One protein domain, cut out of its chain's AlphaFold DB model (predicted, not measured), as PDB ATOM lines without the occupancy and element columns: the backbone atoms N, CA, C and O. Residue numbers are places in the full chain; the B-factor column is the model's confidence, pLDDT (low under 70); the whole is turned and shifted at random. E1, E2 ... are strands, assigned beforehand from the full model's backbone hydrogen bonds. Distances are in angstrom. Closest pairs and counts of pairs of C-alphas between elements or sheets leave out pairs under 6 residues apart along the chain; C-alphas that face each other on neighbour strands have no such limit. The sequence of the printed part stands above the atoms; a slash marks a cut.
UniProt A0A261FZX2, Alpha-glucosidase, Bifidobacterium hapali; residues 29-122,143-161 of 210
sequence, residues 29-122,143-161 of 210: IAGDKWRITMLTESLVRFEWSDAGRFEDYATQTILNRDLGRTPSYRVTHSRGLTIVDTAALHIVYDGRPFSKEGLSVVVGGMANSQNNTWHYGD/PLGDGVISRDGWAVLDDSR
ATOM      1  N   ILE A  29     135.098 157.038  34.329       97.69
ATOM      2  CA  ILE A  29     134.769 156.251  33.142       97.69
ATOM      3  C   ILE A  29     135.341 157.028  31.955       97.69
ATOM      4  O   ILE A  29     135.019 158.202  31.784       97.69
ATOM      5  N   ALA A  30     136.218 156.427  31.156       96.50
ATOM      6  CA  ALA A  30     136.955 157.168  30.133       96.50
ATOM      7  C   ALA A  30     137.152 156.371  28.840       96.50
ATOM      8  O   ALA A  30     137.221 155.142  28.854       96.50
ATOM      9  N   GLY A  31     137.298 157.109  27.741       95.88
ATOM     10  CA  GLY A  31     137.840 156.640  26.468       95.88
ATOM     11  C   GLY A  31     139.009 157.525  26.025       95.88
ATOM     12  O   GLY A  31     139.458 158.391  26.772       95.88
ATOM     13  N   ASP A  32     139.479 157.359  24.787       95.94
ATOM     14  CA  ASP A  32     140.697 158.029  24.294       95.94
ATOM     15  C   ASP A  32     140.664 159.563  24.389       95.94
ATOM     16  O   ASP A  32     141.698 160.207  24.560       95.94
ATOM     17  N   LYS A  33     139.477 160.162  24.238       96.62
ATOM     18  CA  LYS A  33     139.283 161.620  24.154       96.62
ATOM     19  C   LYS A  33     138.274 162.175  25.142       96.62
ATOM     20  O   LYS A  33     138.036 163.378  25.151       96.62
ATOM     21  N   TRP A  34     137.663 161.329  25.957       97.31
ATOM     22  CA  TRP A  34     136.588 161.749  26.840       97.31
ATOM     23  C   TRP A  34     136.720 161.114  28.216       97.31
ATOM     24  O   TRP A  34     137.204 159.991  28.355       97.31
ATOM     25  N   ARG A  35     136.261 161.844  29.228       97.62
ATOM     26  CA  ARG A  35     136.211 161.401  30.617       97.62
ATOM     27  C   ARG A  35     134.879 161.808  31.230       97.62
ATOM     28  O   ARG A  35     134.528 162.985  31.240       97.62
ATOM     29  N   ILE A  36     134.155 160.830  31.752       97.94
ATOM     30  CA  ILE A  36     132.997 161.006  32.625       97.94
ATOM     31  C   ILE A  36     133.484 160.744  34.047       97.94
ATOM     32  O   ILE A  36     134.038 159.685  34.338       97.94
ATOM     33  N   THR A  37     133.310 161.720  34.926       97.56
ATOM     34  CA  THR A  37     133.640 161.599  36.346       97.56
ATOM     35  C   THR A  37     132.361 161.705  37.152       97.56
ATOM     36  O   THR A  37     131.726 162.761  37.170       97.56
ATOM     37  N   MET A  38     131.996 160.631  37.838       97.62
ATOM     38  CA  MET A  38     130.918 160.659  38.817       97.62
ATOM     39  C   MET A  38     131.458 161.326  40.084       97.62
ATOM     40  O   MET A  38     132.378 160.815  40.703       97.62
ATOM     41  N   LEU A  39     130.949 162.495  40.460       95.81
ATOM     42  CA  LEU A  39     131.363 163.168  41.699       95.81
ATOM     43  C   LEU A  39     130.465 162.744  42.867       95.81
ATOM     44  O   LEU A  39     130.940 162.563  43.983       95.81
ATOM     45  N   THR A  40     129.176 162.550  42.585       95.81
ATOM     46  CA  THR A  40     128.181 161.900  43.449       95.81
ATOM     47  C   THR A  40     127.188 161.133  42.567       95.81
ATOM     48  O   THR A  40     127.299 161.139  41.339       95.81
ATOM     49  N   GLU A  41     126.173 160.507  43.157       95.88
ATOM     50  CA  GLU A  41     125.045 159.922  42.427       95.88
ATOM     51  C   GLU A  41     124.221 160.971  41.659       95.88
ATOM     52  O   GLU A  41     123.522 160.606  40.719       95.88
ATOM     53  N   SER A  42     124.332 162.254  42.017       95.50
ATOM     54  CA  SER A  42     123.554 163.378  41.468       95.50
ATOM     55  C   SER A  42     124.421 164.463  40.816       95.50
ATOM     56  O   SER A  42     123.902 165.482  40.369       95.50
ATOM     57  N   LEU A  43     125.742 164.283  40.766       95.62
ATOM     58  CA  LEU A  43     126.686 165.254  40.218       95.62
ATOM     59  C   LEU A  43     127.699 164.532  39.337       95.62
ATOM     60  O   LEU A  43     128.484 163.715  39.817       95.62
ATOM     61  N   VAL A  44     127.713 164.870  38.051       97.31
ATOM     62  CA  VAL A  44     128.608 164.265  37.061       97.31
ATOM     63  C   VAL A  44     129.352 165.340  36.282       97.31
ATOM     64  O   VAL A  44     128.771 166.356  35.904       97.31
ATOM     65  N   ARG A  45     130.640 165.114  36.016       96.81
ATOM     66  CA  ARG A  45     131.474 165.952  35.150       96.81
ATOM     67  C   ARG A  45     131.790 165.228  33.846       96.81
ATOM     68  O   ARG A  45     132.241 164.087  33.857       96.81
ATOM     69  N   PHE A  46     131.625 165.935  32.740       97.56
ATOM     70  CA  PHE A  46     131.983 165.519  31.393       97.56
ATOM     71  C   PHE A  46     133.177 166.329  30.913       97.56
ATOM     72  O   PHE A  46     133.153 167.559  30.970       97.56
ATOM     73  N   GLU A  47     134.196 165.647  30.403       96.06
ATOM     74  CA  GLU A  47     135.347 166.263  29.758       96.06
ATOM     75  C   GLU A  47     135.578 165.656  28.376       96.06
ATOM     76  O   GLU A  47     135.611 164.436  28.236       96.06
ATOM     77  N   TRP A  48     135.777 166.506  27.371       95.44
ATOM     78  CA  TRP A  48     136.282 166.130  26.050       95.44
ATOM     79  C   TRP A  48     137.629 166.803  25.815       95.44
ATOM     80  O   TRP A  48     137.772 167.984  26.123       95.44
ATOM     81  N   SER A  49     138.588 166.085  25.235       94.38
ATOM     82  CA  SER A  49     139.918 166.573  24.878       94.38
ATOM     83  C   SER A  49     140.373 165.975  23.553       94.38
ATOM     84  O   SER A  49     140.586 164.767  23.442       94.38
ATOM     85  N   ASP A  50     140.627 166.822  22.555       90.50
ATOM     86  CA  ASP A  50     141.134 166.357  21.255       90.50
ATOM     87  C   ASP A  50     142.496 165.660  21.354       90.50
ATOM     88  O   ASP A  50     142.830 164.831  20.503       90.50
ATOM     89  N   ALA A  51     143.259 165.986  22.401       91.12
ATOM     90  CA  ALA A  51     144.582 165.447  22.679       91.12
ATOM     91  C   ALA A  51     144.583 164.298  23.707       91.12
ATOM     92  O   ALA A  51     145.667 163.855  24.085       91.12
ATOM     93  N   GLY A  52     143.417 163.866  24.206       91.44
ATOM     94  CA  GLY A  52     143.312 162.808  25.222       91.44
ATOM     95  C   GLY A  52     143.932 163.164  26.579       91.44
ATOM     96  O   GLY A  52     144.282 162.285  27.360       91.44
ATOM     97  N   ARG A  53     144.114 164.462  26.860       91.31
ATOM     98  CA  ARG A  53     144.617 164.971  28.146       91.31
ATOM     99  C   ARG A  53     143.506 165.695  28.883       91.31
ATOM    100  O   ARG A  53     142.899 166.599  28.306       91.31
ATOM    101  N   PHE A  54     143.283 165.329  30.135       91.50
ATOM    102  CA  PHE A  54     142.195 165.862  30.952       91.50
ATOM    103  C   PHE A  54     142.691 166.858  32.001       91.50
ATOM    104  O   PHE A  54     143.891 166.941  32.268       91.50
ATOM    105  N   GLU A  55     141.768 167.645  32.555       90.31
ATOM    106  CA  GLU A  55     142.092 168.695  33.517       90.31
ATOM    107  C   GLU A  55     142.033 168.176  34.955       90.31
ATOM    108  O   GLU A  55     140.945 168.012  35.523       90.31
ATOM    109  N   ASP A  56     143.216 167.987  35.536       92.25
ATOM    110  CA  ASP A  56     143.416 167.498  36.900       92.25
ATOM    111  C   ASP A  56     143.885 168.593  37.870       92.25
ATOM    112  O   ASP A  56     143.970 168.340  39.071       92.25
ATOM    113  N   TYR A  57     144.123 169.826  37.401       91.19
ATOM    114  CA  TYR A  57     144.303 170.967  38.298       91.19
ATOM    115  C   TYR A  57     142.955 171.458  38.834       91.19
ATOM    116  O   TYR A  57     141.897 171.323  38.200       91.19
ATOM    117  N   ALA A  58     142.980 172.061  40.021       91.50
ATOM    118  CA  ALA A  58     141.830 172.789  40.539       91.50
ATOM    119  C   ALA A  58     141.503 173.932  39.573       91.50
ATOM    120  O   ALA A  58     142.401 174.639  39.114       91.50
ATOM    121  N   THR A  59     140.226 174.125  39.251       90.31
ATOM    122  CA  THR A  59     139.789 175.342  38.563       90.31
ATOM    123  C   THR A  59     139.238 176.321  39.588       90.31
ATOM    124  O   THR A  59     138.762 175.918  40.645       90.31
ATOM    125  N   GLN A  60     139.229 177.617  39.275       88.12
ATOM    126  CA  GLN A  60     138.590 178.622  40.140       88.12
ATOM    127  C   GLN A  60     137.094 178.356  40.389       88.12
ATOM    128  O   GLN A  60     136.512 178.925  41.307       88.12
ATOM    129  N   THR A  61     136.472 177.515  39.562       87.56
ATOM    130  CA  THR A  61     135.069 177.115  39.686       87.56
ATOM    131  C   THR A  61     134.913 175.782  40.420       87.56
ATOM    132  O   THR A  61     133.962 175.614  41.173       87.56
ATOM    133  N   ILE A  62     135.831 174.833  40.208       89.75
ATOM    134  CA  ILE A  62     135.770 173.467  40.734       89.75
ATOM    135  C   ILE A  62     137.128 173.120  41.342       89.75
ATOM    136  O   ILE A  62     138.070 172.744  40.639       89.75
ATOM    137  N   LEU A  63     137.210 173.247  42.665       92.06
ATOM    138  CA  LEU A  63     138.417 172.953  43.436       92.06
ATOM    139  C   LEU A  63     138.611 171.450  43.650       92.06
ATOM    140  O   LEU A  63     139.714 170.938  43.474       92.06
ATOM    141  N   ASN A  64     137.527 170.756  44.005       93.94
ATOM    142  CA  ASN A  64     137.555 169.365  44.439       93.94
ATOM    143  C   ASN A  64     136.766 168.479  43.481       93.94
ATOM    144  O   ASN A  64     135.647 168.810  43.085       93.94
ATOM    145  N   ARG A  65     137.365 167.343  43.136       94.56
ATOM    146  CA  ARG A  65     136.754 166.261  42.351       94.56
ATOM    147  C   ARG A  65     136.808 164.928  43.084       94.56
ATOM    148  O   ARG A  65     136.057 164.023  42.746       94.56
ATOM    149  N   ASP A  66     137.639 164.826  44.117       95.00
ATOM    150  CA  ASP A  66     137.431 163.878  45.202       95.00
ATOM    151  C   ASP A  66     136.635 164.567  46.322       95.00
ATOM    152  O   ASP A  66     137.090 165.546  46.917       95.00
ATOM    153  N   LEU A  67     135.422 164.073  46.579       93.44
ATOM    154  CA  LEU A  67     134.534 164.560  47.642       93.44
ATOM    155  C   LEU A  67     134.567 163.662  48.895       93.44
ATOM    156  O   LEU A  67     133.713 163.783  49.773       93.44
ATOM    157  N   GLY A  68     135.528 162.738  48.984       91.38
ATOM    158  CA  GLY A  68     135.731 161.853  50.133       91.38
ATOM    159  C   GLY A  68     134.753 160.678  50.220       91.38
ATOM    160  O   GLY A  68     134.752 159.951  51.213       91.38
ATOM    161  N   ARG A  69     133.911 160.472  49.199       91.56
ATOM    162  CA  ARG A  69     132.974 159.344  49.097       91.56
ATOM    163  C   ARG A  69     133.011 158.746  47.697       91.56
ATOM    164  O   ARG A  69     133.054 159.480  46.715       91.56
ATOM    165  N   THR A  70     132.965 157.419  47.622       90.75
ATOM    166  CA  THR A  70     132.815 156.704  46.351       90.75
ATOM    167  C   THR A  70     131.345 156.739  45.925       90.75
ATOM    168  O   THR A  70     130.503 156.275  46.699       90.75
ATOM    169  N   PRO A  71     131.019 157.260  44.730       94.56
ATOM    170  CA  PRO A  71     129.653 157.247  44.222       94.56
ATOM    171  C   PRO A  71     129.228 155.834  43.811       94.56
ATOM    172  O   PRO A  71     130.012 155.065  43.254       94.56
ATOM    173  N   SER A  72     127.961 155.499  44.034       96.88
ATOM    174  CA  SER A  72     127.353 154.251  43.575       96.88
ATOM    175  C   SER A  72     126.756 154.412  42.178       96.88
ATOM    176  O   SER A  72     125.768 155.123  41.984       96.88
ATOM    177  N   TYR A  73     127.304 153.690  41.201       98.00
ATOM    178  CA  TYR A  73     126.803 153.691  39.829       98.00
ATOM    179  C   TYR A  73     127.048 152.354  39.124       98.00
ATOM    180  O   TYR A  73     127.861 151.531  39.551       98.00
ATOM    181  N   ARG A  74     126.339 152.132  38.017       98.19
ATOM    182  CA  ARG A  74     126.541 150.997  37.110       98.19
ATOM    183  C   ARG A  74     126.901 151.516  35.731       98.19
ATOM    184  O   ARG A  74     126.273 152.447  35.246       98.19
ATOM    185  N   VAL A  75     127.863 150.862  35.084       98.38
ATOM    186  CA  VAL A  75     128.199 151.118  33.680       98.38
ATOM    187  C   VAL A  75     127.780 149.926  32.836       98.38
ATOM    188  O   VAL A  75     128.132 148.787  33.145       98.38
ATOM    189  N   THR A  76     127.058 150.196  31.754       98.44
ATOM    190  CA  THR A  76     126.684 149.205  30.746       98.44
ATOM    191  C   THR A  76     127.152 149.680  29.378       98.44
ATOM    192  O   THR A  76     126.865 150.803  28.977       98.44
ATOM    193  N   HIS A  77     127.831 148.808  28.635       97.62
ATOM    194  CA  HIS A  77     128.164 149.056  27.234       97.62
ATOM    195  C   HIS A  77     127.208 148.256  26.351       97.62
ATOM    196  O   HIS A  77     127.168 147.029  26.433       97.62
ATOM    197  N   SER A  78     126.415 148.935  25.523       94.88
ATOM    198  CA  SER A  78     125.410 148.279  24.680       94.88
ATOM    199  C   SER A  78     125.222 149.026  23.372       94.88
ATOM    200  O   SER A  78     125.049 150.240  23.366       94.88
ATOM    201  N   ARG A  79     125.250 148.297  22.248       94.44
ATOM    202  CA  ARG A  79     125.048 148.853  20.893       94.44
ATOM    203  C   ARG A  79     125.947 150.065  20.575       94.44
ATOM    204  O   ARG A  79     125.528 150.971  19.866       94.44
ATOM    205  N   GLY A  80     127.175 150.072  21.095       93.94
ATOM    206  CA  GLY A  80     128.132 151.171  20.910       93.94
ATOM    207  C   GLY A  80     127.916 152.380  21.825       93.94
ATOM    208  O   GLY A  80     128.614 153.372  21.663       93.94
ATOM    209  N   LEU A  81     126.986 152.302  22.780       97.69
ATOM    210  CA  LEU A  81     126.733 153.341  23.776       97.69
ATOM    211  C   LEU A  81     127.372 152.980  25.119       97.69
ATOM    212  O   LEU A  81     127.357 151.815  25.529       97.69
ATOM    213  N   THR A  82     127.872 153.999  25.810       98.44
ATOM    214  CA  THR A  82     128.193 153.980  27.239       98.44
ATOM    215  C   THR A  82     126.967 154.473  27.995       98.44
ATOM    216  O   THR A  82     126.536 155.609  27.798       98.44
ATOM    217  N   ILE A  83     126.397 153.619  28.840       98.56
ATOM    218  CA  ILE A  83     125.240 153.939  29.679       98.56
ATOM    219  C   ILE A  83     125.694 153.918  31.135       98.56
ATOM    220  O   ILE A  83     126.299 152.933  31.567       98.56
ATOM    221  N   VAL A  84     125.424 154.994  31.875       98.44
ATOM    222  CA  VAL A  84     125.764 155.115  33.298       98.44
ATOM    223  C   VAL A  84     124.499 155.385  34.094       98.44
ATOM    224  O   VAL A  84     123.811 156.372  33.848       98.44
ATOM    225  N   ASP A  85     124.218 154.515  35.056       98.12
ATOM    226  CA  ASP A  85     123.038 154.590  35.915       98.12
ATOM    227  C   ASP A  85     123.447 154.842  37.367       98.12
ATOM    228  O   ASP A  85     124.302 154.133  37.908       98.12
ATOM    229  N   THR A  86     122.796 155.803  38.015       97.06
ATOM    230  CA  THR A  86     122.842 156.034  39.466       97.06
ATOM    231  C   THR A  86     121.424 155.978  40.048       97.06
ATOM    232  O   THR A  86     120.461 155.670  39.348       97.06
ATOM    233  N   ALA A  87     121.269 156.289  41.338       94.56
ATOM    234  CA  ALA A  87     119.944 156.472  41.930       94.56
ATOM    235  C   ALA A  87     119.170 157.679  41.351       94.56
ATOM    236  O   ALA A  87     117.942 157.669  41.382       94.56
ATOM    237  N   ALA A  88     119.870 158.697  40.833       94.81
ATOM    238  CA  ALA A  88     119.282 159.960  40.376       94.81
ATOM    239  C   ALA A  88     119.484 160.241  38.878       94.81
ATOM    240  O   ALA A  88     118.734 161.022  38.301       94.81
ATOM    241  N   LEU A  89     120.475 159.623  38.231       96.44
ATOM    242  CA  LEU A  89     120.897 159.952  36.873       96.44
ATOM    243  C   LEU A  89     120.881 158.721  35.969       96.44
ATOM    244  O   LEU A  89     121.390 157.662  36.334       96.44
ATOM    245  N   HIS A  90     120.376 158.907  34.752       97.25
ATOM    246  CA  HIS A  90     120.567 157.991  33.632       97.25
ATOM    247  C   HIS A  90     121.299 158.727  32.510       97.25
ATOM    248  O   HIS A  90     120.759 159.652  31.903       97.25
ATOM    249  N   ILE A  91     122.544 158.338  32.258       98.38
ATOM    250  CA  ILE A  91     123.444 158.985  31.303       98.38
ATOM    251  C   ILE A  91     123.604 158.073  30.094       98.38
ATOM    252  O   ILE A  91     123.931 156.896  30.250       98.38
ATOM    253  N   VAL A  92     123.445 158.625  28.893       98.38
ATOM    254  CA  VAL A  92     123.687 157.913  27.633       98.38
ATOM    255  C   VAL A  92     124.693 158.692  26.806       98.38
ATOM    256  O   VAL A  92     124.512 159.884  26.561       98.38
ATOM    257  N   TYR A  93     125.752 158.011  26.370       98.56
ATOM    258  CA  TYR A  93     126.808 158.616  25.574       98.56
ATOM    259  C   TYR A  93     127.308 157.705  24.447       98.56
ATOM    260  O   TYR A  93     127.557 156.519  24.660       98.56
ATOM    261  N   ASP A  94     127.496 158.257  23.250       98.06
ATOM    262  CA  ASP A  94     127.950 157.530  22.055       98.06
ATOM    263  C   ASP A  94     129.481 157.463  21.876       98.06
ATOM    264  O   ASP A  94     129.970 156.857  20.919       98.06
ATOM    265  N   GLY A  95     130.252 158.085  22.775       96.88
ATOM    266  CA  GLY A  95     131.718 158.100  22.723       96.88
ATOM    267  C   GLY A  95     132.328 159.065  21.694       96.88
ATOM    268  O   GLY A  95     133.547 159.054  21.508       96.88
ATOM    269  N   ARG A  96     131.519 159.883  21.007       96.75
ATOM    270  CA  ARG A  96     131.947 160.843  19.966       96.75
ATOM    271  C   ARG A  96     132.032 162.273  20.521       96.75
ATOM    272  O   ARG A  96     131.590 162.497  21.646       96.75
ATOM    273  N   PRO A  97     132.596 163.263  19.792       96.06
ATOM    274  CA  PRO A  97     132.599 164.646  20.273       96.06
ATOM    275  C   PRO A  97     131.214 165.061  20.766       96.06
ATOM    276  O   PRO A  97     130.223 164.779  20.093       96.06
ATOM    277  N   PHE A  98     131.152 165.694  21.940       95.56
ATOM    278  CA  PHE A  98     129.875 165.984  22.583       95.56
ATOM    279  C   PHE A  98     128.934 166.748  21.649       95.56
ATOM    280  O   PHE A  98     129.264 167.816  21.129       95.56
ATOM    281  N   SER A  99     127.743 166.190  21.468       96.31
ATOM    282  CA  SER A  99     126.678 166.728  20.634       96.31
ATOM    283  C   SER A  99     125.336 166.503  21.316       96.31
ATOM    284  O   SER A  99     125.215 165.675  22.223       96.31
ATOM    285  N   LYS A 100     124.320 167.234  20.858       96.62
ATOM    286  CA  LYS A 100     122.961 167.118  21.380       96.62
ATOM    287  C   LYS A 100     122.410 165.695  21.223       96.62
ATOM    288  O   LYS A 100     121.688 165.215  22.085       96.62
ATOM    289  N   GLU A 101     122.764 165.014  20.140       96.81
ATOM    290  CA  GLU A 101     122.314 163.656  19.833       96.81
ATOM    291  C   GLU A 101     123.174 162.580  20.511       96.81
ATOM    292  O   GLU A 101     122.710 161.460  20.707       96.81
ATOM    293  N   GLY A 102     124.431 162.908  20.825       97.25
ATOM    294  CA  GLY A 102     125.426 161.952  21.300       97.25
ATOM    295  C   GLY A 102     125.509 161.835  22.816       97.25
ATOM    296  O   GLY A 102     125.911 160.779  23.291       97.25
ATOM    297  N   LEU A 103     125.138 162.877  23.574       98.19
ATOM    298  CA  LEU A 103     125.209 162.903  25.040       98.19
ATOM    299  C   LEU A 103     123.917 163.448  25.664       98.19
ATOM    300  O   LEU A 103     123.557 164.609  25.442       98.19
ATOM    301  N   SER A 104     123.286 162.639  26.517       97.62
ATOM    302  CA  SER A 104     122.133 163.044  27.323       97.62
ATOM    303  C   SER A 104     122.199 162.540  28.764       97.62
ATOM    304  O   SER A 104     122.861 161.548  29.079       97.62
ATOM    305  N   VAL A 105     121.506 163.258  29.647       97.69
ATOM    306  CA  VAL A 105     121.321 162.924  31.060       97.69
ATOM    307  C   VAL A 105     119.847 163.090  31.399       97.69
ATOM    308  O   VAL A 105     119.299 164.184  31.281       97.69
ATOM    309  N   VAL A 106     119.206 162.011  31.835       95.38
ATOM    310  CA  VAL A 106     117.858 162.046  32.405       95.38
ATOM    311  C   VAL A 106     117.982 162.115  33.922       95.38
ATOM    312  O   VAL A 106     118.636 161.262  34.526       95.38
ATOM    313  N   VAL A 107     117.337 163.110  34.528       92.94
ATOM    314  CA  VAL A 107     117.199 163.230  35.983       92.94
ATOM    315  C   VAL A 107     115.945 162.491  36.456       92.94
ATOM    316  O   VAL A 107     114.837 162.736  35.968       92.94
ATOM    317  N   GLY A 108     116.131 161.556  37.387       86.69
ATOM    318  CA  GLY A 108     115.072 160.797  38.052       86.69
ATOM    319  C   GLY A 108     114.319 161.615  39.108       86.69
ATOM    320  O   GLY A 108     114.475 162.822  39.207       86.69
ATOM    321  N   GLY A 109     113.439 160.968  39.877       78.12
ATOM    322  CA  GLY A 109     112.861 161.553  41.102       78.12
ATOM    323  C   GLY A 109     111.798 162.652  40.937       78.12
ATOM    324  O   GLY A 109     111.036 162.896  41.871       78.12
ATOM    325  N   MET A 110     111.661 163.273  39.764       71.75
ATOM    326  CA  MET A 110     110.743 164.402  39.578       71.75
ATOM    327  C   MET A 110     109.338 164.010  39.108       71.75
ATOM    328  O   MET A 110     109.128 163.580  37.971       71.75
ATOM    329  N   ALA A 111     108.335 164.267  39.952       62.38
ATOM    330  CA  ALA A 111     106.933 164.198  39.550       62.38
ATOM    331  C   ALA A 111     106.597 165.320  38.543       62.38
ATOM    332  O   ALA A 111     106.857 166.493  38.799       62.38
ATOM    333  N   ASN A 112     105.966 164.967  37.417       60.41
ATOM    334  CA  ASN A 112     105.442 165.888  36.390       60.41
ATOM    335  C   ASN A 112     106.468 166.716  35.584       60.41
ATOM    336  O   ASN A 112     106.078 167.701  34.953       60.41
ATOM    337  N   SER A 113     107.749 166.338  35.544       63.03
ATOM    338  CA  SER A 113     108.716 167.045  34.695       63.03
ATOM    339  C   SER A 113     108.708 166.512  33.259       63.03
ATOM    340  O   SER A 113     109.066 165.365  33.009       63.03
ATOM    341  N   GLN A 114     108.320 167.362  32.303       72.25
ATOM    342  CA  GLN A 114     108.478 167.098  30.863       72.25
ATOM    343  C   GLN A 114     109.880 167.479  30.344       72.25
ATOM    344  O   GLN A 114     110.209 167.177  29.201       72.25
ATOM    345  N   ASN A 115     110.707 168.126  31.180       85.25
ATOM    346  CA  ASN A 115     111.990 168.730  30.797       85.25
ATOM    347  C   ASN A 115     113.181 168.180  31.605       85.25
ATOM    348  O   ASN A 115     114.246 168.793  31.637       85.25
ATOM    349  N   ASN A 116     113.025 167.027  32.262       90.81
ATOM    350  CA  ASN A 116     114.054 166.412  33.110       90.81
ATOM    351  C   ASN A 116     115.234 165.800  32.338       90.81
ATOM    352  O   ASN A 116     116.141 165.239  32.949       90.81
ATOM    353  N   THR A 117     115.198 165.850  31.009       93.62
ATOM    354  CA  THR A 117     116.266 165.336  30.158       93.62
ATOM    355  C   THR A 117     117.084 166.495  29.623       93.62
ATOM    356  O   THR A 117     116.589 167.304  28.838       93.62
ATOM    357  N   TRP A 118     118.348 166.538  30.016       95.44
ATOM    358  CA  TRP A 118     119.343 167.411  29.423       95.44
ATOM    359  C   TRP A 118     120.025 166.707  28.254       95.44
ATOM    360  O   TRP A 118     120.533 165.597  28.405       95.44
ATOM    361  N   HIS A 119     120.102 167.373  27.108       96.44
ATOM    362  CA  HIS A 119     121.024 167.022  26.036       96.44
ATOM    363  C   HIS A 119     122.158 168.038  25.983       96.44
ATOM    364  O   HIS A 119     121.973 169.221  26.287       96.44
ATOM    365  N   TYR A 120     123.343 167.609  25.554       95.62
ATOM    366  CA  TYR A 120     124.484 168.513  25.479       95.62
ATOM    367  C   TYR A 120     124.174 169.760  24.631       95.62
ATOM    368  O   TYR A 120     123.864 169.678  23.443       95.62
ATOM    369  N   GLY A 121     124.311 170.936  25.252       93.31
ATOM    370  CA  GLY A 121     124.032 172.229  24.621       93.31
ATOM    371  C   GLY A 121     122.594 172.733  24.778       93.31
ATOM    372  O   GLY A 121     122.291 173.806  24.261       93.31
ATOM    373  N   ASP A 122     121.725 172.015  25.494       94.50
ATOM    374  CA  ASP A 122     120.381 172.504  25.796       94.50
ATOM    375  C   ASP A 122     120.407 173.799  26.619       94.50
ATOM    376  O   ASP A 122     121.231 174.003  27.514       94.50
ATOM    377  N   PRO A 143     121.054 191.438  33.959       89.62
ATOM    378  CA  PRO A 143     120.921 190.015  33.688       89.62
ATOM    379  C   PRO A 143     121.851 189.198  34.594       89.62
ATOM    380  O   PRO A 143     123.035 189.499  34.735       89.62
ATOM    381  N   LEU A 144     121.314 188.125  35.171       92.56
ATOM    382  CA  LEU A 144     122.075 187.157  35.956       92.56
ATOM    383  C   LEU A 144     122.528 185.989  35.075       92.56
ATOM    384  O   LEU A 144     121.813 185.567  34.158       92.56
ATOM    385  N   GLY A 145     123.707 185.448  35.379       90.50
ATOM    386  CA  GLY A 145     124.168 184.188  34.802       90.50
ATOM    387  C   GLY A 145     123.345 183.000  35.304       90.50
ATOM    388  O   GLY A 145     122.582 183.116  36.265       90.50
ATOM    389  N   ASP A 146     123.506 181.848  34.659       92.56
ATOM    390  CA  ASP A 146     122.909 180.605  35.147       92.56
ATOM    391  C   ASP A 146     123.488 180.226  36.520       92.56
ATOM    392  O   ASP A 146     124.675 180.410  36.791       92.56
ATOM    393  N   GLY A 147     122.619 179.727  37.397       91.88
ATOM    394  CA  GLY A 147     122.965 179.222  38.722       91.88
ATOM    395  C   GLY A 147     122.946 177.698  38.775       91.88
ATOM    396  O   GLY A 147     122.782 177.023  37.760       91.88
ATOM    397  N   VAL A 148     123.069 177.155  39.984       92.06
ATOM    398  CA  VAL A 148     123.101 175.702  40.230       92.06
ATOM    399  C   VAL A 148     121.725 175.093  40.522       92.06
ATOM    400  O   VAL A 148     121.651 173.909  40.813       92.06
ATOM    401  N   ILE A 149     120.644 175.881  40.474       91.38
ATOM    402  CA  ILE A 149     119.280 175.439  40.807       91.38
ATOM    403  C   ILE A 149     118.358 175.653  39.605       91.38
ATOM    404  O   ILE A 149     118.412 176.696  38.948       91.38
ATOM    405  N   SER A 150     117.483 174.683  39.337       92.06
ATOM    406  CA  SER A 150     116.566 174.704  38.200       92.06
ATOM    407  C   SER A 150     115.218 174.070  38.530       92.06
ATOM    408  O   SER A 150     115.123 173.160  39.347       92.06
ATOM    409  N   ARG A 151     114.162 174.523  37.849       90.94
ATOM    410  CA  ARG A 151     112.842 173.868  37.850       90.94
ATOM    411  C   ARG A 151     112.793 172.627  36.964       90.94
ATOM    412  O   ARG A 151     111.887 171.819  37.116       90.94
ATOM    413  N   ASP A 152     113.753 172.490  36.052       89.88
ATOM    414  CA  ASP A 152     113.873 171.328  35.169       89.88
ATOM    415  C   ASP A 152     114.629 170.169  35.853       89.88
ATOM    416  O   ASP A 152     114.883 169.149  35.220       89.88
ATOM    417  N   GLY A 153     115.003 170.321  37.134       90.56
ATOM    418  CA  GLY A 153     115.707 169.319  37.946       90.56
ATOM    419  C   GLY A 153     117.169 169.116  37.602       90.56
ATOM    420  O   GLY A 153     117.827 168.300  38.232       90.56
ATOM    421  N   TRP A 154     117.691 169.847  36.622       94.12
ATOM    422  CA  TRP A 154     119.103 169.837  36.294       94.12
ATOM    423  C   TRP A 154     119.647 171.245  36.103       94.12
ATOM    424  O   TRP A 154     118.956 172.147  35.623       94.12
ATOM    425  N   ALA A 155     120.919 171.417  36.441       95.00
ATOM    426  CA  ALA A 155     121.700 172.597  36.107       95.00
ATOM    427  C   ALA A 155     123.066 172.194  35.541       95.00
ATOM    428  O   ALA A 155     123.620 171.151  35.887       95.00
ATOM    429  N   VAL A 156     123.612 173.039  34.673       95.25
ATOM    430  CA  VAL A 156     124.907 172.867  34.021       95.25
ATOM    431  C   VAL A 156     125.855 173.970  34.449       95.25
ATOM    432  O   VAL A 156     125.540 175.155  34.335       95.25
ATOM    433  N   LEU A 157     127.052 173.563  34.862       92.50
ATOM    434  CA  LEU A 157     128.183 174.443  35.123       92.50
ATOM    435  C   LEU A 157     129.275 174.181  34.082       92.50
ATOM    436  O   LEU A 157     129.811 173.076  34.020       92.50
ATOM    437  N   ASP A 158     129.599 175.181  33.263       91.25
ATOM    438  CA  ASP A 158     130.664 175.097  32.255       91.25
ATOM    439  C   ASP A 158     131.960 175.708  32.812       91.25
ATOM    440  O   ASP A 158     132.083 176.928  32.933       91.25
ATOM    441  N   ASP A 159     132.926 174.855  33.169       88.50
ATOM    442  CA  ASP A 159     134.243 175.266  33.670       88.50
ATOM    443  C   ASP A 159     135.340 175.183  32.592       88.50
ATOM    444  O   ASP A 159     136.533 175.248  32.903       88.50
ATOM    445  N   SER A 160     134.966 175.082  31.307       88.00
ATOM    446  CA  SER A 160     135.905 174.942  30.178       88.00
ATOM    447  C   SER A 160     136.930 176.077  30.118       88.00
ATOM    448  O   SER A 160     138.084 175.864  29.753       88.00
ATOM    449  N   ARG A 161     136.508 177.290  30.495       88.00
ATOM    450  CA  ARG A 161     137.304 178.527  30.421       88.00
ATOM    451  C   ARG A 161     137.788 179.022  31.784       88.00
ATOM    452  O   ARG A 161     138.333 180.122  31.861       88.00
TER     453      ARG A 161
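What this domain is: This is residues 29 to 122 and 143 to 161 of the 210 residues of the protein "Alpha-glucosidase" of Bifidobacterium hapali (UniProt A0A261FZX2). With little regular structure, the model is a twisted antiparallel sheet, E3 E4 E5 E6 E7 in order, with the hairpin of E1 and E2 over part of one face and E8 near E2. The printed part has 113 residues, 42 of them in eight named strands, E1 to E8 along the chain; the class is all strand. It is compact, radius of gyration of the C-alphas 14.2 A, spanning 40 by 39 by 29 A.

Where its parts are: E1, residues 34 to 40, begins at C-alpha 34 (136.588, 161.749, 26.840); E2, residues 43 to 49, is 20.3 A long. E3 is residues 74 to 78, E4 81 to 85, E5 89 to 93, E6 103 to 107, E7 117 to 119. E8, residues 154 to 158, ends at C-alpha 158 (130.664, 175.097, 32.255).

How they stand to each other: In the hairpin E1 and E2, N 37 and O 45 are 2.8 A apart, within hydrogen-bond range. E3 to E7 form a meander, each strand the antiparallel neighbour of the one before. The closest C-alphas of E6 and E8, Val 107 and Trp 154, are 6.9 A apart.

The domain as a whole: Residues 50 to 73 make a long link. Residues 123 to 142 are cut out, a 19.2 A gap between C-alphas 122 and 143. Residues 111 to 113 have pLDDT under 70.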